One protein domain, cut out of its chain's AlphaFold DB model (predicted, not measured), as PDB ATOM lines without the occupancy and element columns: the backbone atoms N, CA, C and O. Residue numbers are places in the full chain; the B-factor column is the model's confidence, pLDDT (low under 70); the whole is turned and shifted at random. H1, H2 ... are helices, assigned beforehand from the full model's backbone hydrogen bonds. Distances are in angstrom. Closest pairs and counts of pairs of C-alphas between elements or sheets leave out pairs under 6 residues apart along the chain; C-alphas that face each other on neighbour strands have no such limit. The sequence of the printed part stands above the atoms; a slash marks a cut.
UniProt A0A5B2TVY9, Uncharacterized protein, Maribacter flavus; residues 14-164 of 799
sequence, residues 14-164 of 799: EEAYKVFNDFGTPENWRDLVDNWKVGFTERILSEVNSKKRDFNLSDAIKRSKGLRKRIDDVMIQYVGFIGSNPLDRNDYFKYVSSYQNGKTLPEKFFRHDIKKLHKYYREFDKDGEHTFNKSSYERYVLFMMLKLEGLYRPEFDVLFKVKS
ATOM      1  N   GLU A  14     -14.275  -9.894  33.779       31.73
ATOM      2  CA  GLU A  14     -14.621  -9.854  32.345       31.73
ATOM      3  C   GLU A  14     -13.598  -9.102  31.467       31.73
ATOM      4  O   GLU A  14     -13.370  -9.486  30.320       31.73
ATOM      5  N   GLU A  15     -12.890  -8.090  31.980       34.97
ATOM      6  CA  GLU A  15     -11.875  -7.370  31.185       34.97
ATOM      7  C   GLU A  15     -10.581  -8.176  30.973       34.97
ATOM      8  O   GLU A  15      -9.853  -7.960  30.002       34.97
ATOM      9  N   ALA A  16     -10.315  -9.179  31.819       38.09
ATOM     10  CA  ALA A  16      -9.240 -10.145  31.590       38.09
ATOM     11  C   ALA A  16      -9.600 -11.195  30.518       38.09
ATOM     12  O   ALA A  16      -8.689 -11.777  29.928       38.09
ATOM     13  N   TYR A  17     -10.893 -11.402  30.229       37.66
ATOM     14  CA  TYR A  17     -11.359 -12.283  29.150       37.66
ATOM     15  C   TYR A  17     -11.147 -11.673  27.755       37.66
ATOM     16  O   TYR A  17     -10.924 -12.416  26.801       37.66
ATOM     17  N   LYS A  18     -11.121 -10.340  27.615       37.53
ATOM     18  CA  LYS A  18     -10.912  -9.691  26.305       37.53
ATOM     19  C   LYS A  18      -9.503  -9.848  25.734       37.53
ATOM     20  O   LYS A  18      -9.362  -9.944  24.527       37.53
ATOM     21  N   VAL A  19      -8.468  -9.970  26.568       44.56
ATOM     22  CA  VAL A  19      -7.086 -10.140  26.067       44.56
ATOM     23  C   VAL A  19      -6.845 -11.542  25.473       44.56
ATOM     24  O   VAL A  19      -5.897 -11.725  24.719       44.56
ATOM     25  N   PHE A  20      -7.711 -12.521  25.766       40.47
ATOM     26  CA  PHE A  20      -7.611 -13.889  25.236       40.47
ATOM     27  C   PHE A  20      -8.718 -14.274  24.240       40.47
ATOM     28  O   PHE A  20      -8.597 -15.316  23.608       40.47
ATOM     29  N   ASN A  21      -9.767 -13.460  24.064       38.44
ATOM     30  CA  ASN A  21     -10.851 -13.740  23.110       38.44
ATOM     31  C   ASN A  21     -10.630 -13.146  21.705       38.44
ATOM     32  O   ASN A  21     -11.325 -13.560  20.781       38.44
ATOM     33  N   ASP A  22      -9.672 -12.230  21.519       38.81
ATOM     34  CA  ASP A  22      -9.390 -11.628  20.199       38.81
ATOM     35  C   ASP A  22      -8.449 -12.480  19.321       38.81
ATOM     36  O   ASP A  22      -8.296 -12.223  18.128       38.81
ATOM     37  N   PHE A  23      -7.869 -13.548  19.875       40.44
ATOM     38  CA  PHE A  23      -7.037 -14.509  19.153       40.44
ATOM     39  C   PHE A  23      -7.516 -15.905  19.543       40.44
ATOM     40  O   PHE A  23      -7.362 -16.290  20.696       40.44
ATOM     41  N   GLY A  24      -8.167 -16.612  18.612       39.56
ATOM     42  CA  GLY A  24      -8.866 -17.881  18.857       39.56
ATOM     43  C   GLY A  24      -8.097 -18.896  19.715       39.56
ATOM     44  O   GLY A  24      -6.875 -18.851  19.825       39.56
ATOM     45  N   THR A  25      -8.836 -19.827  20.327       42.22
ATOM     46  CA  THR A  25      -8.296 -20.896  21.186       42.22
ATOM     47  C   THR A  25      -7.034 -21.528  20.573       42.22
ATOM     48  O   THR A  25      -7.147 -22.131  19.505       42.22
ATOM     49  N   PRO A  26      -5.853 -21.388  21.207       53.97
ATOM     50  CA  PRO A  26      -4.593 -21.866  20.640       53.97
ATOM     51  C   PRO A  26      -4.583 -23.391  20.471       53.97
ATOM     52  O   PRO A  26      -5.116 -24.115  21.312       53.97
ATOM     53  N   GLU A  27      -3.952 -23.887  19.404       58.44
ATOM     54  CA  GLU A  27      -3.860 -25.328  19.110       58.44
ATOM     55  C   GLU A  27      -2.679 -25.995  19.847       58.44
ATOM     56  O   GLU A  27      -2.693 -27.206  20.093       58.44
ATOM     57  N   ASN A  28      -1.658 -25.219  20.242       78.69
ATOM     58  CA  ASN A  28      -0.441 -25.694  20.906       78.69
ATOM     59  C   ASN A  28       0.012 -24.766  22.058       78.69
ATOM     60  O   ASN A  28      -0.210 -23.558  22.047       78.69
ATOM     61  N   TRP A  29       0.726 -25.307  23.053       85.88
ATOM     62  CA  TRP A  29       1.292 -24.533  24.172       85.88
ATOM     63  C   TRP A  29       2.296 -23.457  23.722       85.88
ATOM     64  O   TRP A  29       2.508 -22.482  24.438       85.88
ATOM     65  N   ARG A  30       2.921 -23.613  22.548       87.88
ATOM     66  CA  ARG A  30       3.805 -22.586  21.968       87.88
ATOM     67  C   ARG A  30       3.036 -21.349  21.528       87.88
ATOM     68  O   ARG A  30       3.489 -20.243  21.798       87.88
ATOM     69  N   ASP A  31       1.845 -21.541  20.971       87.12
ATOM     70  CA  ASP A  31       0.975 -20.446  20.547       87.12
ATOM     71  C   ASP A  31       0.563 -19.597  21.753       87.12
ATOM     72  O   ASP A  31       0.491 -18.380  21.654       87.12
ATOM     73  N   LEU A  32       0.390 -20.208  22.935       87.62
ATOM     74  CA  LEU A  32       0.171 -19.468  24.184       87.62
ATOM     75  C   LEU A  32       1.326 -18.495  24.480       87.62
ATOM     76  O   LEU A  32       1.091 -17.363  24.902       87.62
ATOM     77  N   VAL A  33       2.570 -18.926  24.261       90.38
ATOM     78  CA  VAL A  33       3.759 -18.091  24.463       90.38
ATOM     79  C   VAL A  33       3.842 -17.001  23.404       90.38
ATOM     80  O   VAL A  33       4.088 -15.845  23.745       90.38
ATOM     81  N   ASP A  34       3.636 -17.340  22.136       89.56
ATOM     82  CA  ASP A  34       3.781 -16.392  21.033       89.56
ATOM     83  C   ASP A  34       2.651 -15.351  21.013       89.56
ATOM     84  O   ASP A  34       2.936 -14.156  20.916       89.56
ATOM     85  N   ASN A  35       1.404 -15.762  21.259       88.56
ATOM     86  CA  ASN A  35       0.273 -14.848  21.436       88.56
ATOM     87  C   ASN A  35       0.496 -13.919  22.632       88.56
ATOM     88  O   ASN A  35       0.244 -12.717  22.537       88.56
ATOM     89  N   TRP A  36       1.029 -14.442  23.745       92.50
ATOM     90  CA  TRP A  36       1.399 -13.595  24.875       92.50
ATOM     91  C   TRP A  36       2.478 -12.579  24.489       92.50
ATOM     92  O   TRP A  36       2.319 -11.410  24.820       92.50
ATOM     93  N   LYS A  37       3.541 -12.963  23.765       92.44
ATOM     94  CA  LYS A  37       4.599 -12.020  23.347       92.44
ATOM     95  C   LYS A  37       4.033 -10.866  22.519       92.44
ATOM     96  O   LYS A  37       4.401  -9.716  22.771       92.44
ATOM     97  N   VAL A  38       3.165 -11.165  21.550       90.94
ATOM     98  CA  VAL A  38       2.531 -10.159  20.680       90.94
ATOM     99  C   VAL A  38       1.624  -9.251  21.508       90.94
ATOM    100  O   VAL A  38       1.891  -8.053  21.607       90.94
ATOM    101  N   GLY A  39       0.640  -9.827  22.205       89.19
ATOM    102  CA  GLY A  39      -0.330  -9.061  22.990       89.19
ATOM    103  C   GLY A  39       0.307  -8.267  24.133       89.19
ATOM    104  O   GLY A  39      -0.083  -7.135  24.400       89.19
ATOM    105  N   PHE A  40       1.336  -8.808  24.791       92.50
ATOM    106  CA  PHE A  40       2.112  -8.087  25.803       92.50
ATOM    107  C   PHE A  40       2.851  -6.893  25.198       92.50
ATOM    108  O   PHE A  40       2.821  -5.802  25.765       92.50
ATOM    109  N   THR A  41       3.494  -7.071  24.042       91.44
ATOM    110  CA  THR A  41       4.240  -5.992  23.379       91.44
ATOM    111  C   THR A  41       3.308  -4.854  22.964       91.44
ATOM    112  O   THR A  41       3.603  -3.695  23.257       91.44
ATOM    113  N   GLU A  42       2.163  -5.175  22.360       90.31
ATOM    114  CA  GLU A  42       1.147  -4.199  21.947       90.31
ATOM    115  C   GLU A  42       0.513  -3.479  23.141       90.31
ATOM    116  O   GLU A  42       0.400  -2.249  23.146       90.31
ATOM    117  N   ARG A  43       0.163  -4.225  24.196       92.94
ATOM    118  CA  ARG A  43      -0.418  -3.657  25.417       92.94
ATOM    119  C   ARG A  43       0.543  -2.679  26.084       92.94
ATOM    120  O   ARG A  43       0.160  -1.549  26.374       92.94
ATOM    121  N   ILE A  44       1.802  -3.077  26.281       93.12
ATOM    122  CA  ILE A  44       2.800  -2.210  26.915       93.12
ATOM    123  C   ILE A  44       3.114  -1.000  26.032       93.12
ATOM    124  O   ILE A  44       3.232   0.100  26.565       93.12
ATOM    125  N   LEU A  45       3.205  -1.156  24.704       90.38
ATOM    126  CA  LEU A  45       3.381  -0.036  23.769       90.38
ATOM    127  C   LEU A  45       2.316   1.051  23.987       90.38
ATOM    128  O   LEU A  45       2.662   2.236  24.066       90.38
ATOM    129  N   SER A  46       1.053   0.632  24.115       88.69
ATOM    130  CA  SER A  46      -0.087   1.511  24.381       88.69
ATOM    131  C   SER A  46      -0.006   2.154  25.771       88.69
ATOM    132  O   SER A  46      -0.048   3.378  25.883       88.69
ATOM    133  N   GLU A  47       0.202   1.355  26.822       90.44
ATOM    134  CA  GLU A  47       0.227   1.825  28.217       90.44
ATOM    135  C   GLU A  47       1.391   2.787  28.509       90.44
ATOM    136  O   GLU A  47       1.236   3.726  29.289       90.44
ATOM    137  N   VAL A  48       2.551   2.607  27.861       90.88
ATOM    138  CA  VAL A  48       3.705   3.516  28.013       90.88
ATOM    139  C   VAL A  48       3.704   4.678  27.016       90.88
ATOM    140  O   VAL A  48       4.639   5.482  27.024       90.88
ATOM    141  N   ASN A  49       2.696   4.753  26.138       86.62
ATOM    142  CA  ASN A  49       2.540   5.762  25.089       86.62
ATOM    143  C   ASN A  49       3.833   6.003  24.276       86.62
ATOM    144  O   ASN A  49       4.259   7.136  24.024       86.62
ATOM    145  N   SER A  50       4.530   4.918  23.923       84.06
ATOM    146  CA  SER A  50       5.836   4.996  23.266       84.06
ATOM    147  C   SER A  50       5.683   5.268  21.769       84.06
ATOM    148  O   SER A  50       4.997   4.545  21.062       84.06
ATOM    149  N   LYS A  51       6.402   6.272  21.254       85.94
ATOM    150  CA  LYS A  51       6.442   6.608  19.816       85.94
ATOM    151  C   LYS A  51       7.546   5.879  19.034       85.94
ATOM    152  O   LYS A  51       7.850   6.252  17.903       85.94
ATOM    153  N   LYS A  52       8.215   4.893  19.644       85.12
ATOM    154  CA  LYS A  52       9.294   4.137  18.988       85.12
ATOM    155  C   LYS A  52       8.706   3.314  17.836       85.12
ATOM    156  O   LYS A  52       7.810   2.515  18.074       85.12
ATOM    157  N   ARG A  53       9.231   3.504  16.620       75.75
ATOM    158  CA  ARG A  53       8.742   2.838  15.398       75.75
ATOM    159  C   ARG A  53       8.888   1.310  15.459       75.75
ATOM    160  O   ARG A  53       7.948   0.615  15.112       75.75
ATOM    161  N   ASP A  54      10.014   0.829  15.991       83.81
ATOM    162  CA  ASP A  54      10.304  -0.599  16.181       83.81
ATOM    163  C   ASP A  54      10.300  -0.943  17.678       83.81
ATOM    164  O   ASP A  54      11.352  -1.092  18.312       83.81
ATOM    165  N   PHE A  55       9.111  -0.970  18.281       88.56
ATOM    166  CA  PHE A  55       8.936  -1.372  19.675       88.56
ATOM    167  C   PHE A  55       8.805  -2.894  19.765       88.56
ATOM    168  O   PHE A  55       7.793  -3.458  19.356       88.56
ATOM    169  N   ASN A  56       9.838  -3.563  20.274       92.00
ATOM    170  CA  ASN A  56       9.888  -5.023  20.337       92.00
ATOM    171  C   ASN A  56       9.701  -5.557  21.768       92.00
ATOM    172  O   ASN A  56       9.635  -4.800  22.737       92.00
ATOM    173  N   LEU A  57       9.667  -6.885  21.912       91.00
ATOM    174  CA  LEU A  57       9.499  -7.551  23.206       91.00
ATOM    175  C   LEU A  57      10.555  -7.129  24.246       91.00
ATOM    176  O   LEU A  57      10.231  -6.965  25.418       91.00
ATOM    177  N   SER A  58      11.811  -6.911  23.844       91.44
ATOM    178  CA  SER A  58      12.866  -6.452  24.762       91.44
ATOM    179  C   SER A  58      12.575  -5.043  25.289       91.44
ATOM    180  O   SER A  58      12.735  -4.779  26.485       91.44
ATOM    181  N   ASP A  59      12.084  -4.145  24.429       90.62
ATOM    182  CA  ASP A  59      11.635  -2.812  24.840       90.62
ATOM    183  C   ASP A  59      10.435  -2.894  25.795       90.62
ATOM    184  O   ASP A  59      10.427  -2.223  26.832       90.62
ATOM    185  N   ALA A  60       9.456  -3.753  25.487       91.81
ATOM    186  CA  ALA A  60       8.279  -3.990  26.321       91.81
ATOM    187  C   ALA A  60       8.665  -4.513  27.714       91.81
ATOM    188  O   ALA A  60       8.235  -3.979  28.737       91.81
ATOM    189  N   ILE A  61       9.556  -5.506  27.791       93.44
ATOM    190  CA  ILE A  61      10.043  -6.061  29.062       93.44
ATOM    191  C   ILE A  61      10.734  -4.982  29.901       93.44
ATOM    192  O   ILE A  61      10.460  -4.879  31.101       93.44
ATOM    193  N   LYS A  62      11.580  -4.146  29.285       92.62
ATOM    194  CA  LYS A  62      12.289  -3.057  29.976       92.62
ATOM    195  C   LYS A  62      11.342  -1.980  30.509       92.62
ATOM    196  O   LYS A  62      11.562  -1.487  31.613       92.62
ATOM    197  N   ARG A  63      10.304  -1.613  29.750       91.31
ATOM    198  CA  ARG A  63       9.390  -0.505  30.097       91.31
ATOM    199  C   ARG A  63       8.131  -0.914  30.860       91.31
ATOM    200  O   ARG A  63       7.437  -0.048  31.369       91.31
ATOM    201  N   SER A  64       7.860  -2.207  30.994       92.25
ATOM    202  CA  SER A  64       6.667  -2.728  31.683       92.25
ATOM    203  C   SER A  64       6.713  -2.653  33.213       92.25
ATOM    204  O   SER A  64       5.747  -3.039  33.862       92.25
ATOM    205  N   LYS A  65       7.815  -2.211  33.834       88.25
ATOM    206  CA  LYS A  65       7.963  -2.225  35.299       88.25
ATOM    207  C   LYS A  65       6.859  -1.381  35.964       88.25
ATOM    208  O   LYS A  65       6.817  -0.173  35.771       88.25
ATOM    209  N   GLY A  66       5.981  -2.024  36.743       87.75
ATOM    210  CA  GLY A  66       4.797  -1.402  37.367       87.75
ATOM    211  C   GLY A  66       3.477  -1.573  36.595       87.75
ATOM    212  O   GLY A  66       2.424  -1.289  37.148       87.75
ATOM    213  N   LEU A  67       3.528  -2.086  35.363       90.38
ATOM    214  CA  LEU A  67       2.376  -2.344  34.479       90.38
ATOM    215  C   LEU A  67       2.115  -3.848  34.255       90.38
ATOM    216  O   LEU A  67       1.238  -4.251  33.490       90.38
ATOM    217  N   ARG A  68       2.923  -4.709  34.878       91.62
ATOM    218  CA  ARG A  68       2.845  -6.161  34.697       91.62
ATOM    219  C   ARG A  68       1.664  -6.741  35.463       91.62
ATOM    220  O   ARG A  68       1.471  -6.465  36.644       91.62
ATOM    221  N   LYS A  69       0.910  -7.603  34.789       92.06
ATOM    222  CA  LYS A  69      -0.012  -8.553  35.412       92.06
ATOM    223  C   LYS A  69       0.805  -9.741  35.928       92.06
ATOM    224  O   LYS A  69       1.871 -10.035  35.395       92.06
ATOM    225  N   ARG A  70       0.268 -10.495  36.896       90.44
ATOM    226  CA  ARG A  70       0.951 -11.674  37.479       90.44
ATOM    227  C   ARG A  70       1.457 -12.678  36.432       90.44
ATOM    228  O   ARG A  70       2.533 -13.235  36.593       90.44
ATOM    229  N   ILE A  71       0.693 -12.894  35.359       90.38
ATOM    230  CA  ILE A  71       1.083 -13.795  34.262       90.38
ATOM    231  C   ILE A  71       2.283 -13.279  33.465       90.38
ATOM    232  O   ILE A  71       3.088 -14.082  33.002       90.38
ATOM    233  N   ASP A  72       2.450 -11.960  33.342       93.31
ATOM    234  CA  ASP A  72       3.558 -11.394  32.579       93.31
ATOM    235  C   ASP A  72       4.893 -11.672  33.270       93.31
ATOM    236  O   ASP A  72       5.860 -11.990  32.594       93.31
ATOM    237  N   ASP A  73       4.953 -11.622  34.604       93.62
ATOM    238  CA  ASP A  73       6.187 -11.940  35.333       93.62
ATOM    239  C   ASP A  73       6.626 -13.395  35.104       93.62
ATOM    240  O   ASP A  73       7.801 -13.648  34.831       93.62
ATOM    241  N   VAL A  74       5.675 -14.336  35.116       94.19
ATOM    242  CA  VAL A  74       5.929 -15.757  34.834       94.19
ATOM    243  C   VAL A  74       6.414 -15.961  33.401       94.19
ATOM    244  O   VAL A  74       7.412 -16.642  33.175       94.19
ATOM    245  N   MET A  75       5.750 -15.342  32.427       94.75
ATOM    246  CA  MET A  75       6.100 -15.492  31.014       94.75
ATOM    247  C   MET A  75       7.433 -14.811  30.664       94.75
ATOM    248  O   MET A  75       8.220 -15.367  29.899       94.75
ATOM    249  N   ILE A  76       7.744 -13.656  31.266       94.94
ATOM    250  CA  ILE A  76       9.052 -12.993  31.134       94.94
ATOM    251  C   ILE A  76      10.157 -13.887  31.696       94.94
ATOM    252  O   ILE A  76      11.179 -14.079  31.034       94.94
ATOM    253  N   GLN A  77       9.959 -14.452  32.891       95.62
ATOM    254  CA  GLN A  77      10.923 -15.368  33.498       95.62
ATOM    255  C   GLN A  77      11.102 -16.630  32.644       95.62
ATOM    256  O   GLN A  77      12.235 -17.050  32.427       95.62
ATOM    257  N   TYR A  78      10.013 -17.195  32.115       95.75
ATOM    258  CA  TYR A  78      10.044 -18.356  31.227       95.75
ATOM    259  C   TYR A  78      10.863 -18.078  29.960       95.75
ATOM    260  O   TYR A  78      11.803 -18.814  29.657       95.75
ATOM    261  N   VAL A  79      10.555 -16.990  29.244       94.31
ATOM    262  CA  VAL A  79      11.266 -16.609  28.012       94.31
ATOM    263  C   VAL A  79      12.740 -16.326  28.294       94.31
ATOM    264  O   VAL A  79      13.596 -16.774  27.535       94.31
ATOM    265  N   GLY A  80      13.049 -15.633  29.394       93.12
ATOM    266  CA  GLY A  80      14.430 -15.376  29.804       93.12
ATOM    267  C   GLY A  80      15.196 -16.657  30.146       93.12
ATOM    268  O   GLY A  80      16.326 -16.835  29.700       93.12
ATOM    269  N   PHE A  81      14.574 -17.574  30.892       93.62
ATOM    270  CA  PHE A  81      15.190 -18.839  31.286       93.62
ATOM    271  C   PHE A  81      15.422 -19.759  30.086       93.62
ATOM    272  O   PHE A  81      16.551 -20.188  29.873       93.62
ATOM    273  N   ILE A  82      14.405 -20.018  29.258       93.31
ATOM    274  CA  ILE A  82      14.559 -20.863  28.063       93.31
ATOM    275  C   ILE A  82      15.522 -20.231  27.054       93.31
ATOM    276  O   ILE A  82      16.341 -20.942  26.476       93.31
ATOM    277  N   GLY A  83      15.495 -18.903  26.899       89.69
ATOM    278  CA  GLY A  83      16.428 -18.173  26.039       89.69
ATOM    279  C   GLY A  83      17.900 -18.299  26.452       89.69
ATOM    280  O   GLY A  83      18.773 -18.100  25.616       89.69
ATOM    281  N   SER A  84      18.185 -18.682  27.702       88.12
ATOM    282  CA  SER A  84      19.547 -18.963  28.180       88.12
ATOM    283  C   SER A  84      20.071 -20.367  27.828       88.12
ATOM    284  O   SER A  84      21.181 -20.712  28.226       88.12
ATOM    285  N   ASN A  85      19.276 -21.173  27.110       87.56
ATOM    286  CA  ASN A  85      19.553 -22.569  26.746       87.56
ATOM    287  C   ASN A  85      20.005 -23.442  27.940       87.56
ATOM    288  O   ASN A  85      21.111 -23.980  27.955       87.56
ATOM    289  N   PRO A  86      19.144 -23.639  28.955       88.56
ATOM    290  CA  PRO A  86      19.518 -24.329  30.193       88.56
ATOM    291  C   PRO A  86      19.967 -25.784  29.975       88.56
ATOM    292  O   PRO A  86      20.811 -26.280  30.718       88.56
ATOM    293  N   LEU A  87      19.451 -26.454  28.937       88.94
ATOM    294  CA  LEU A  87      19.817 -27.833  28.610       88.94
ATOM    295  C   LEU A  87      21.249 -27.981  28.079       88.94
ATOM    296  O   LEU A  87      21.846 -29.031  28.297       88.94
ATOM    297  N   ASP A  88      21.831 -26.944  27.471       82.94
ATOM    298  CA  ASP A  88      23.213 -26.995  26.960       82.94
ATOM    299  C   ASP A  88      24.226 -27.165  28.106       82.94
ATOM    300  O   ASP A  88      25.343 -27.645  27.918       82.94
ATOM    301  N   ARG A  89      23.816 -26.813  29.333       82.75
ATOM    302  CA  ARG A  89      24.605 -26.953  30.565       82.75
ATOM    303  C   ARG A  89      24.349 -28.271  31.304       82.75
ATOM    304  O   ARG A  89      24.971 -28.499  32.344       82.75
ATOM    305  N   ASN A  90      23.439 -29.114  30.808       90.38
ATOM    306  CA  ASN A  90      23.108 -30.410  31.389       90.38
ATOM    307  C   ASN A  90      23.859 -31.525  30.651       90.38
ATOM    308  O   ASN A  90      23.568 -31.827  29.492       90.38
ATOM    309  N   ASP A  91      24.812 -32.169  31.326       92.00
ATOM    310  CA  ASP A  91      25.686 -33.147  30.669       92.00
ATOM    311  C   ASP A  91      24.925 -34.374  30.155       92.00
ATOM    312  O   ASP A  91      25.272 -34.889  29.098       92.00
ATOM    313  N   TYR A  92      23.880 -34.842  30.853       93.56
ATOM    314  CA  TYR A  92      23.087 -35.980  30.371       93.56
ATOM    315  C   TYR A  92      22.390 -35.649  29.055       93.56
ATOM    316  O   TYR A  92      22.487 -36.429  28.111       93.56
ATOM    317  N   PHE A  93      21.727 -34.490  28.979       92.12
ATOM    318  CA  PHE A  93      21.114 -34.026  27.736       92.12
ATOM    319  C   PHE A  93      22.157 -33.968  26.622       92.12
ATOM    320  O   PHE A  93      21.986 -34.574  25.571       92.12
ATOM    321  N   LYS A  94      23.283 -33.312  26.890       91.50
ATOM    322  CA  LYS A  94      24.353 -33.100  25.926       91.50
ATOM    323  C   LYS A  94      24.955 -34.402  25.382       91.50
ATOM    324  O   LYS A  94      25.041 -34.577  24.168       91.50
ATOM    325  N   TYR A  95      25.328 -35.333  26.259       94.19
ATOM    326  CA  TYR A  95      25.931 -36.611  25.870       94.19
ATOM    327  C   TYR A  95      24.936 -37.542  25.180       94.19
ATOM    328  O   TYR A  95      25.302 -38.203  24.208       94.19
ATOM    329  N   VAL A  96      23.689 -37.601  25.653       92.38
ATOM    330  CA  VAL A  96      22.659 -38.449  25.039       92.38
ATOM    331  C   VAL A  96      22.217 -37.881  23.701       92.38
ATOM    332  O   VAL A  96      22.177 -38.622  22.725       92.38
ATOM    333  N   SER A  97      21.974 -36.576  23.597       90.44
ATOM    334  CA  SER A  97      21.646 -35.951  22.316       90.44
ATOM    335  C   SER A  97      22.781 -36.090  21.303       90.44
ATOM    336  O   SER A  97      22.503 -36.385  20.148       90.44
ATOM    337  N   SER A  98      24.050 -35.947  21.697       92.38
ATOM    338  CA  SER A  98      25.180 -36.172  20.781       92.38
ATOM    339  C   SER A  98      25.213 -37.615  20.258       92.38
ATOM    340  O   SER A  98      25.267 -37.829  19.044       92.38
ATOM    341  N   TYR A  99      25.059 -38.593  21.161       93.06
ATOM    342  CA  TYR A  99      25.030 -40.019  20.826       93.06
ATOM    343  C   TYR A  99      23.886 -40.359  19.864       93.06
ATOM    344  O   TYR A  99      24.103 -40.997  18.838       93.06
ATOM    345  N   GLN A 100      22.687 -39.838  20.134       90.00
ATOM    346  CA  GLN A 100      21.510 -40.004  19.276       90.00
ATOM    347  C   GLN A 100      21.700 -39.432  17.867       90.00
ATOM    348  O   GLN A 100      21.090 -39.918  16.919       90.00
ATOM    349  N   ASN A 101      22.548 -38.413  17.718       89.69
ATOM    350  CA  ASN A 101      22.902 -37.824  16.428       89.69
ATOM    351  C   ASN A 101      24.165 -38.458  15.805       89.69
ATOM    352  O   ASN A 101      24.729 -37.911  14.860       89.69
ATOM    353  N   GLY A 102      24.619 -39.608  16.317       91.31
ATOM    354  CA  GLY A 102      25.699 -40.404  15.731       91.31
ATOM    355  C   GLY A 102      27.114 -40.033  16.183       91.31
ATOM    356  O   GLY A 102      28.076 -40.522  15.593       91.31
ATOM    357  N   LYS A 103      27.276 -39.197  17.219       92.88
ATOM    358  CA  LYS A 103      28.591 -38.844  17.779       92.88
ATOM    359  C   LYS A 103      28.680 -39.248  19.248       92.88
ATOM    360  O   LYS A 103      27.970 -38.728  20.098       92.88
ATOM    361  N   THR A 104      29.596 -40.158  19.561       94.75
ATOM    362  CA  THR A 104      29.894 -40.508  20.958       94.75
ATOM    363  C   THR A 104      30.896 -39.506  21.520       94.75
ATOM    364  O   THR A 104      31.954 -39.298  20.927       94.75
ATOM    365  N   LEU A 105      30.558 -38.869  22.644       95.06
ATOM    366  CA  LEU A 105      31.441 -37.909  23.309       95.06
ATOM    367  C   LEU A 105      32.387 -38.610  24.300       95.06
ATOM    368  O   LEU A 105      32.042 -39.673  24.821       95.06
ATOM    369  N   PRO A 106      33.561 -38.027  24.606       94.88
ATOM    370  CA  PRO A 106      34.547 -38.669  25.471       94.88
ATOM    371  C   PRO A 106      34.066 -38.789  26.923       94.88
ATOM    372  O   PRO A 106      33.991 -37.810  27.663       94.88
ATOM    373  N   GLU A 107      33.805 -40.016  27.374       94.94
ATOM    374  CA  GLU A 107      33.237 -40.294  28.704       94.94
ATOM    375  C   GLU A 107      34.132 -39.845  29.868       94.94
ATOM    376  O   GLU A 107      33.644 -39.574  30.965       94.94
ATOM    377  N   LYS A 108      35.445 -39.700  29.637       93.12
ATOM    378  CA  LYS A 108      36.411 -39.274  30.662       93.12
ATOM    379  C   LYS A 108      36.139 -37.874  31.229       93.12
ATOM    380  O   LYS A 108      36.622 -37.571  32.319       93.12
ATOM    381  N   PHE A 109      35.368 -37.042  30.525       93.06
ATOM    382  CA  PHE A 109      34.946 -35.712  30.983       93.06
ATOM    383  C   PHE A 109      33.485 -35.663  31.441       93.06
ATOM    384  O   PHE A 109      33.000 -34.596  31.820       93.06
ATOM    385  N   PHE A 110      32.763 -36.784  31.408       94.69
ATOM    386  CA  PHE A 110      31.387 -36.822  31.878       94.69
ATOM    387  C   PHE A 110      31.360 -36.640  33.397       94.69
ATOM    388  O   PHE A 110      32.000 -37.407  34.118       94.69
ATOM    389  N   ARG A 111      30.645 -35.619  33.887       93.69
ATOM    390  CA  ARG A 111      30.714 -35.196  35.296       93.69
ATOM    391  C   ARG A 111      29.852 -36.021  36.244       93.69
ATOM    392  O   ARG A 111      30.093 -35.976  37.446       93.69
ATOM    393  N   HIS A 112      28.854 -36.743  35.745       94.50
ATOM    394  CA  HIS A 112      27.851 -37.430  36.568       94.50
ATOM    395  C   HIS A 112      28.013 -38.959  36.531       94.50
ATOM    396  O   HIS A 112      29.011 -39.484  36.042       94.50
ATOM    397  N   ASP A 113      27.027 -39.698  37.046       94.31
ATOM    398  CA  ASP A 113      27.034 -41.163  37.053       94.31
ATOM    399  C   ASP A 113      27.028 -41.749  35.628       94.31
ATOM    400  O   ASP A 113      26.013 -41.716  34.915       94.31
ATOM    401  N   ILE A 114      28.172 -42.322  35.247       94.62
ATOM    402  CA  ILE A 114      28.425 -42.959  33.953       94.62
ATOM    403  C   ILE A 114      27.560 -44.204  33.723       94.62
ATOM    404  O   ILE A 114      27.106 -44.443  32.605       94.62
ATOM    405  N   LYS A 115      27.225 -44.966  34.777       94.44
ATOM    406  CA  LYS A 115      26.359 -46.153  34.649       94.44
ATOM    407  C   LYS A 115      24.958 -45.745  34.214       94.44
ATOM    408  O   LYS A 115      24.323 -46.442  33.417       94.44
ATOM    409  N   LYS A 116      24.486 -44.604  34.719       93.00
ATOM    410  CA  LYS A 116      23.210 -44.002  34.326       93.00
ATOM    411  C   LYS A 116      23.254 -43.441  32.905       93.00
ATOM    412  O   LYS A 116      22.272 -43.596  32.189       93.00
ATOM    413  N   LEU A 117      24.377 -42.862  32.466       94.44
ATOM    414  CA  LEU A 117      24.556 -42.443  31.069       94.44
ATOM    415  C   LEU A 117      24.445 -43.645  30.120       94.44
ATOM    416  O   LEU A 117      23.632 -43.632  29.199       94.44
ATOM    417  N   HIS A 118      25.169 -44.729  30.408       95.00
ATOM    418  CA  HIS A 118      25.099 -45.964  29.621       95.00
ATOM    419  C   HIS A 118      23.714 -46.610  29.635       95.00
ATOM    420  O   HIS A 118      23.350 -47.303  28.688       95.00
ATOM    421  N   LYS A 119      22.923 -46.412  30.700       92.62
ATOM    422  CA  LYS A 119      21.520 -46.844  30.715       92.62
ATOM    423  C   LYS A 119      20.719 -46.118  29.632       92.62
ATOM    424  O   LYS A 119      20.029 -46.798  28.883       92.62
ATOM    425  N   TYR A 120      20.870 -44.799  29.505       92.25
ATOM    426  CA  TYR A 120      20.206 -44.030  28.450       92.25
ATOM    427  C   TYR A 120      20.672 -44.422  27.043       92.25
ATOM    428  O   TYR A 120      19.843 -44.514  26.143       92.25
ATOM    429  N   TYR A 121      21.964 -44.713  26.852       93.56
ATOM    430  CA  TYR A 121      22.461 -45.236  25.570       93.56
ATOM    431  C   TYR A 121      21.796 -46.567  25.206       93.56
ATOM    432  O   TYR A 121      21.222 -46.686  24.130       93.56
ATOM    433  N   ARG A 122      21.751 -47.525  26.142       92.75
ATOM    434  CA  ARG A 122      21.087 -48.820  25.919       92.75
ATOM    435  C   ARG A 122      19.585 -48.706  25.666       92.75
ATOM    436  O   ARG A 122      19.039 -49.542  24.958       92.75
ATOM    437  N   GLU A 123      18.905 -47.756  26.305       88.94
ATOM    438  CA  GLU A 123      17.480 -47.494  26.058       88.94
ATOM    439  C   GLU A 123      17.270 -46.978  24.629       88.94
ATOM    440  O   GLU A 123      16.423 -47.502  23.908       88.94
ATOM    441  N   PHE A 124      18.103 -46.037  24.177       88.00
ATOM    442  CA  PHE A 124      18.063 -45.550  22.799       88.00
ATOM    443  C   PHE A 124      18.382 -46.647  21.773       88.00
ATOM    444  O   PHE A 124      17.659 -46.778  20.791       88.00
ATOM    445  N   ASP A 125      19.404 -47.474  22.017       90.69
ATOM    446  CA  ASP A 125      19.783 -48.564  21.107       90.69
ATOM    447  C   ASP A 125      18.674 -49.624  20.948       90.69
ATOM    448  O   ASP A 125      18.607 -50.299  19.922       90.69
ATOM    449  N   LYS A 126      17.813 -49.797  21.963       88.31
ATOM    450  CA  LYS A 126      16.699 -50.758  21.945       88.31
ATOM    451  C   LYS A 126      15.460 -50.220  21.245       88.31
ATOM    452  O   LYS A 126      14.909 -50.900  20.385       88.31
ATOM    453  N   ASP A 127      15.017 -49.033  21.651       79.88
ATOM    454  CA  ASP A 127      13.693 -48.521  21.293       79.88
ATOM    455  C   ASP A 127      13.758 -47.476  20.166       79.88
ATOM    456  O   ASP A 127      12.737 -47.131  19.576       79.88
ATOM    457  N   GLY A 128      14.949 -46.947  19.856       72.62
ATOM    458  CA  GLY A 128      15.153 -45.873  18.878       72.62
ATOM    459  C   GLY A 128      14.514 -44.534  19.269       72.62
ATOM    460  O   GLY A 128      14.550 -43.578  18.493       72.62
ATOM    461  N   GLU A 129      13.910 -44.439  20.457       69.25
ATOM    462  CA  GLU A 129      13.166 -43.262  20.892       69.25
ATOM    463  C   GLU A 129      14.066 -42.190  21.520       69.25
ATOM    464  O   GLU A 129      14.931 -42.446  22.362       69.25
ATOM    465  N   HIS A 130      13.807 -40.929  21.162       69.56
ATOM    466  CA  HIS A 130      14.487 -39.779  21.750       69.56
ATOM    467  C   HIS A 130      14.036 -39.531  23.197       69.56
ATOM    468  O   HIS A 130      13.099 -38.770  23.449       69.56
ATOM    469  N   THR A 131      14.764 -40.097  24.162       74.38
ATOM    470  CA  THR A 131      14.529 -39.890  25.605       74.38
ATOM    471  C   THR A 131      14.608 -38.413  26.023       74.38
ATOM    472  O   THR A 131      13.913 -37.979  26.939       74.38
ATOM    473  N   PHE A 132      15.444 -37.619  25.349       83.94
ATOM    474  CA  PHE A 132      15.682 -36.210  25.656       83.94
ATOM    475  C   PHE A 132      15.103 -35.316  24.557       83.94
ATOM    476  O   PHE A 132      15.696 -35.142  23.496       83.94
ATOM    477  N   ASN A 133      13.938 -34.718  24.815       84.50
ATOM    478  CA  ASN A 133      13.243 -33.867  23.851       84.50
ATOM    479  C   ASN A 133      13.138 -32.417  24.357       84.50
ATOM    480  O   ASN A 133      12.414 -32.140  25.317       84.50
ATOM    481  N   LYS A 134      13.813 -31.481  23.670       88.31
ATOM    482  CA  LYS A 134      13.846 -30.048  24.030       88.31
ATOM    483  C   LYS A 134      12.446 -29.428  24.128       88.31
ATOM    484  O   LYS A 134      12.142 -28.774  25.116       88.31
ATOM    485  N   SER A 135      11.567 -29.705  23.163       88.62
ATOM    486  CA  SER A 135      10.176 -29.214  23.168       88.62
ATOM    487  C   SER A 135       9.386 -29.715  24.381       88.62
ATOM    488  O   SER A 135       8.628 -28.971  25.001       88.62
ATOM    489  N   SER A 136       9.575 -30.984  24.749       89.00
ATOM    490  CA  SER A 136       8.903 -31.578  25.908       89.00
ATOM    491  C   SER A 136       9.398 -30.982  27.221       89.00
ATOM    492  O   SER A 136       8.581 -30.743  28.106       89.00
ATOM    493  N   TYR A 137      10.698 -30.694  27.318       92.56
ATOM    494  CA  TYR A 137      11.286 -29.981  28.447       92.56
ATOM    495  C   TYR A 137      10.777 -28.534  28.548       92.56
ATOM    496  O   TYR A 137      10.311 -28.135  29.607       92.56
ATOM    497  N   GLU A 138      10.779 -27.764  27.458       93.75
ATOM    498  CA  GLU A 138      10.261 -26.385  27.444       93.75
ATOM    499  C   GLU A 138       8.794 -26.326  27.898       93.75
ATOM    500  O   GLU A 138       8.427 -25.536  28.772       93.75
ATOM    501  N   ARG A 139       7.969 -27.243  27.378       93.19
ATOM    502  CA  ARG A 139       6.577 -27.419  27.803       93.19
ATOM    503  C   ARG A 139       6.468 -27.747  29.292       93.19
ATOM    504  O   ARG A 139       5.578 -27.231  29.962       93.19
ATOM    505  N   TYR A 140       7.337 -28.620  29.797       94.31
ATOM    506  CA  TYR A 140       7.403 -28.970  31.212       94.31
ATOM    507  C   TYR A 140       7.733 -27.754  32.084       94.31
ATOM    508  O   TYR A 140       7.037 -27.522  33.070       94.31
ATOM    509  N   VAL A 141       8.729 -26.951  31.702       95.56
ATOM    510  CA  VAL A 141       9.111 -25.751  32.454       95.56
ATOM    511  C   VAL A 141       7.912 -24.813  32.565       95.56
ATOM    512  O   VAL A 141       7.514 -24.468  33.675       95.56
ATOM    513  N   LEU A 142       7.268 -24.466  31.445       95.88
ATOM    514  CA  LEU A 142       6.108 -23.572  31.471       95.88
ATOM    515  C   LEU A 142       4.946 -24.153  32.294       95.88
ATOM    516  O   LEU A 142       4.320 -23.432  33.069       95.88
ATOM    517  N   PHE A 143       4.686 -25.456  32.168       95.62
ATOM    518  CA  PHE A 143       3.667 -26.154  32.951       95.62
ATOM    519  C   PHE A 143       3.909 -26.023  34.460       95.62
ATOM    520  O   PHE A 143       3.004 -25.616  35.192       95.62
ATOM    521  N   MET A 144       5.132 -26.312  34.916       96.06
ATOM    522  CA  MET A 144       5.519 -26.199  36.325       96.06
ATOM    523  C   MET A 144       5.389 -24.763  36.826       96.06
ATOM    524  O   MET A 144       4.844 -24.539  37.904       96.06
ATOM    525  N   MET A 145       5.850 -23.786  36.035       95.81
ATOM    526  CA  MET A 145       5.753 -22.369  36.381       95.81
ATOM    527  C   MET A 145       4.290 -21.935  36.548       95.81
ATOM    528  O   MET A 145       3.937 -21.356  37.568       95.81
ATOM    529  N   LEU A 146       3.410 -22.267  35.600       94.94
ATOM    530  CA  LEU A 146       1.994 -21.893  35.679       94.94
ATOM    531  C   LEU A 146       1.272 -22.573  36.852       94.94
ATOM    532  O   LEU A 146       0.518 -21.907  37.564       94.94
ATOM    533  N   LYS A 147       1.493 -23.877  37.071       94.81
ATOM    534  CA  LYS A 147       0.851 -24.639  38.159       94.81
ATOM    535  C   LYS A 147       1.289 -24.134  39.531       94.81
ATOM    536  O   LYS A 147       0.444 -23.838  40.369       94.81
ATOM    537  N   LEU A 148       2.593 -23.988  39.754       94.94
ATOM    538  CA  LEU A 148       3.137 -23.631  41.067       94.94
ATOM    539  C   LEU A 148       2.978 -22.144  41.418       94.94
ATOM    540  O   LEU A 148       3.059 -21.783  42.591       94.94
ATOM    541  N   GLU A 149       2.734 -21.281  40.431       93.56
ATOM    542  CA  GLU A 149       2.360 -19.875  40.647       93.56
ATOM    543  C   GLU A 149       0.844 -19.667  40.808       93.56
ATOM    544  O   GLU A 149       0.393 -18.542  41.051       93.56
ATOM    545  N   GLY A 150       0.043 -20.732  40.676       92.62
ATOM    546  CA  GLY A 150      -1.419 -20.666  40.751       92.62
ATOM    547  C   GLY A 150      -2.053 -19.899  39.587       92.62
ATOM    548  O   GLY A 150      -3.068 -19.229  39.762       92.62
ATOM    549  N   LEU A 151      -1.421 -19.932  38.409       93.19
ATOM    550  CA  LEU A 151      -1.894 -19.279  37.181       93.19
ATOM    551  C   LEU A 151      -2.355 -20.279  36.111       93.19
ATOM    552  O   LEU A 151      -2.806 -19.876  35.038       93.19
ATOM    553  N   TYR A 152      -2.234 -21.576  36.388       92.50
ATOM    554  CA  TYR A 152      -2.723 -22.638  35.522       92.50
ATOM    555  C   TYR A 152      -4.249 -22.710  35.549       92.50
ATOM    556  O   TYR A 152      -4.854 -22.622  36.616       92.50
ATOM    557  N   ARG A 153      -4.865 -22.925  34.387       86.88
ATOM    558  CA  ARG A 153      -6.318 -23.044  34.252       86.88
ATOM    559  C   ARG A 153      -6.701 -24.382  33.613       86.88
ATOM    560  O   ARG A 153      -5.909 -24.878  32.810       86.88
ATOM    561  N   PRO A 154      -7.873 -24.964  33.926       85.00
ATOM    562  CA  PRO A 154      -8.294 -26.255  33.371       85.00
ATOM    563  C   PRO A 154      -8.311 -26.302  31.836       85.00
ATOM    564  O   PRO A 154      -8.029 -27.336  31.241       85.00
ATOM    565  N   GLU A 155      -8.560 -25.177  31.162       85.62
ATOM    566  CA  GLU A 155      -8.562 -25.111  29.695       85.62
ATOM    567  C   GLU A 155      -7.170 -25.382  29.097       85.62
ATOM    568  O   GLU A 155      -7.044 -25.785  27.941       85.62
ATOM    569  N   PHE A 156      -6.106 -25.206  29.889       89.75
ATOM    570  CA  PHE A 156      -4.739 -25.497  29.473       89.75
ATOM    571  C   PHE A 156      -4.423 -26.998  29.449       89.75
ATOM    572  O   PHE A 156      -3.389 -27.375  28.890       89.75
ATOM    573  N   ASP A 157      -5.288 -27.869  29.977       89.62
ATOM    574  CA  ASP A 157      -5.057 -29.318  29.966       89.62
ATOM    575  C   ASP A 157      -4.850 -29.839  28.536       89.62
ATOM    576  O   ASP A 157      -3.940 -30.633  28.283       89.62
ATOM    577  N   VAL A 158      -5.608 -29.314  27.564       87.19
ATOM    578  CA  VAL A 158      -5.460 -29.658  26.139       87.19
ATOM    579  C   VAL A 158      -4.079 -29.245  25.612       87.19
ATOM    580  O   VAL A 158      -3.390 -30.056  24.989       87.19
ATOM    581  N   LEU A 159      -3.629 -28.026  25.933       87.94
ATOM    582  CA  LEU A 159      -2.349 -27.461  25.477       87.94
ATOM    583  C   LEU A 159      -1.145 -28.242  26.024       87.94
ATOM    584  O   LEU A 159      -0.191 -28.547  25.303       87.94
ATOM    585  N   PHE A 160      -1.194 -28.593  27.310       90.44
ATOM    586  CA  PHE A 160      -0.113 -29.304  27.995       90.44
ATOM    587  C   PHE A 160      -0.244 -30.828  27.915       90.44
ATOM    588  O   PHE A 160       0.648 -31.541  28.378       90.44
ATOM    589  N   LYS A 161      -1.290 -31.332  27.249       89.00
ATOM    590  CA  LYS A 161      -1.623 -32.758  27.124       89.00
ATOM    591  C   LYS A 161      -1.810 -33.443  28.485       89.00
ATOM    592  O   LYS A 161      -1.386 -34.586  28.649       89.00
ATOM    593  N   VAL A 162      -2.430 -32.747  29.436       90.56
ATOM    594  CA  VAL A 162      -2.778 -33.291  30.752       90.56
ATOM    595  C   VAL A 162      -4.001 -34.190  30.612       90.56
ATOM    596  O   VAL A 162      -4.991 -33.814  29.986       90.56
ATOM    597  N   LYS A 163      -3.923 -35.414  31.139       90.69
ATOM    598  CA  LYS A 163      -5.020 -36.389  31.108       90.69
ATOM    599  C   LYS A 163      -5.048 -37.191  32.398       90.69
ATOM    600  O   LYS A 163      -4.012 -37.703  32.813       90.69
ATOM    601  N   SER A 164      -6.233 -37.405  32.955       86.56
ATOM    602  CA  SER A 164      -6.432 -38.334  34.070       86.56
ATOM    603  C   SER A 164      -6.998 -39.651  33.547       86.56
ATOM    604  O   SER A 164      -8.070 -39.681  32.945       86.56
TER     605      SER A 164
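This is residues 14 to 164 of the 799 residues of an uncharacterized protein of Maribacter flavus (UniProt A0A5B2TVY9). Two helical lobes of unequal size stand at the two ends of a loose body: in the larger one H4 and H8 lie side by side, H2 crosses H4 and H3 packs on H2, while the smaller one is the pair H6 and H7. Two runs of chain join the lobes, one through the short helix H5 and one through residues 128 to 133; H1 and H9 lie at the rim of the larger lobe. The printed part has 151 residues with nine named helices, H1 to H9 in order along the chain, and no named strand; the class is all helix. The whole is loose, with a radius of gyration of the C-alphas of 19.8 A, and the C-alphas span 56 by 38 by 24 A.

The longest helix by residues is H2, residues 29 to 47. With residues 37 to 45 alone it touches H3, residues 57 to 63, at a steep tilt of 43 degrees, the same way; the closest C-alphas, of Thr 41 and Ala 60, are 5.4 A apart. H2 only just touches H4, residues 70 to 83, with 3 pairs of C-alphas within 8 A, between residues 33 to 40 of H2 and 72 to 75 of H4. Their closest C-alphas, of Val 33 and Met 75, are 7.4 A apart, and the tilt is a steep 62 degrees, opposite ways. H4 touches H8, residues 134 to 148, at a shallow tilt of 26 degrees, opposite ways; the closest C-alphas, of Tyr 78 and Leu 142, are 6.5 A apart. H1, residues 14 to 21, is close to H2 but not clearly touching, with the C-alphas of Val 19 and Gly 39 closest at 7.5 A. H9, residues 156 to 160, is likewise close to H2 but not clearly touching, its Leu 159 having its C-alpha 4.9 A from that of Trp 29. H5, residues 86 to 89, and H6, residues 91 to 100, only just touch, only at the corner by their link, with 3 pairs of C-alphas within 8 A; the closest, of Asp 88 and Lys 94, are 6.3 A apart. H6 touches H7, residues 114 to 127, at a shallow tilt of 33 degrees, only just short of steep, the same way; the C-alphas of Tyr 92 and Leu 117 are closest at 6.7 A. H7 and H8 are apart, and so are H6 and H8. The helix packing is part aligned, part crossed: of the 4 pairs of helices that touch and have a tilt, leaving out H5 and H6, which touch only at the corner, 2 are at a shallow tilt. Every O i to N i+4 pair is within hydrogen-bond range in H3, H6, H7, H8 and H9. The figures are 14 of 15 in H2, 9 of 10 in H4 and 1 of 4 in H1, which has 2 of 5 O i to N i+3 pairs within range; H5 is too short for an O i to N i+4 pair.

H1 begins at C-alpha 14, at (-14.621, -9.854, 32.345). H2 is 26.7 A long from first to last C-alpha, H8 21.1 A, H4 20.3 A, H7 20.2 A and H6 13.9 A. H2 begins at C-alpha 29, at (1.292, -24.533, 24.172), and H9 ends at C-alpha 160, at (-0.113, -29.304, 27.995).

The two C-alphas farthest apart, of Glu 14 and Lys 108, are 58.9 A from each other. The printed part has no cut. The link from H6 to H7, residues 101 to 113, is long. The mean pLDDT of the printed part is 85.7; residues 14 to 27 and 129 to 130 are under 70.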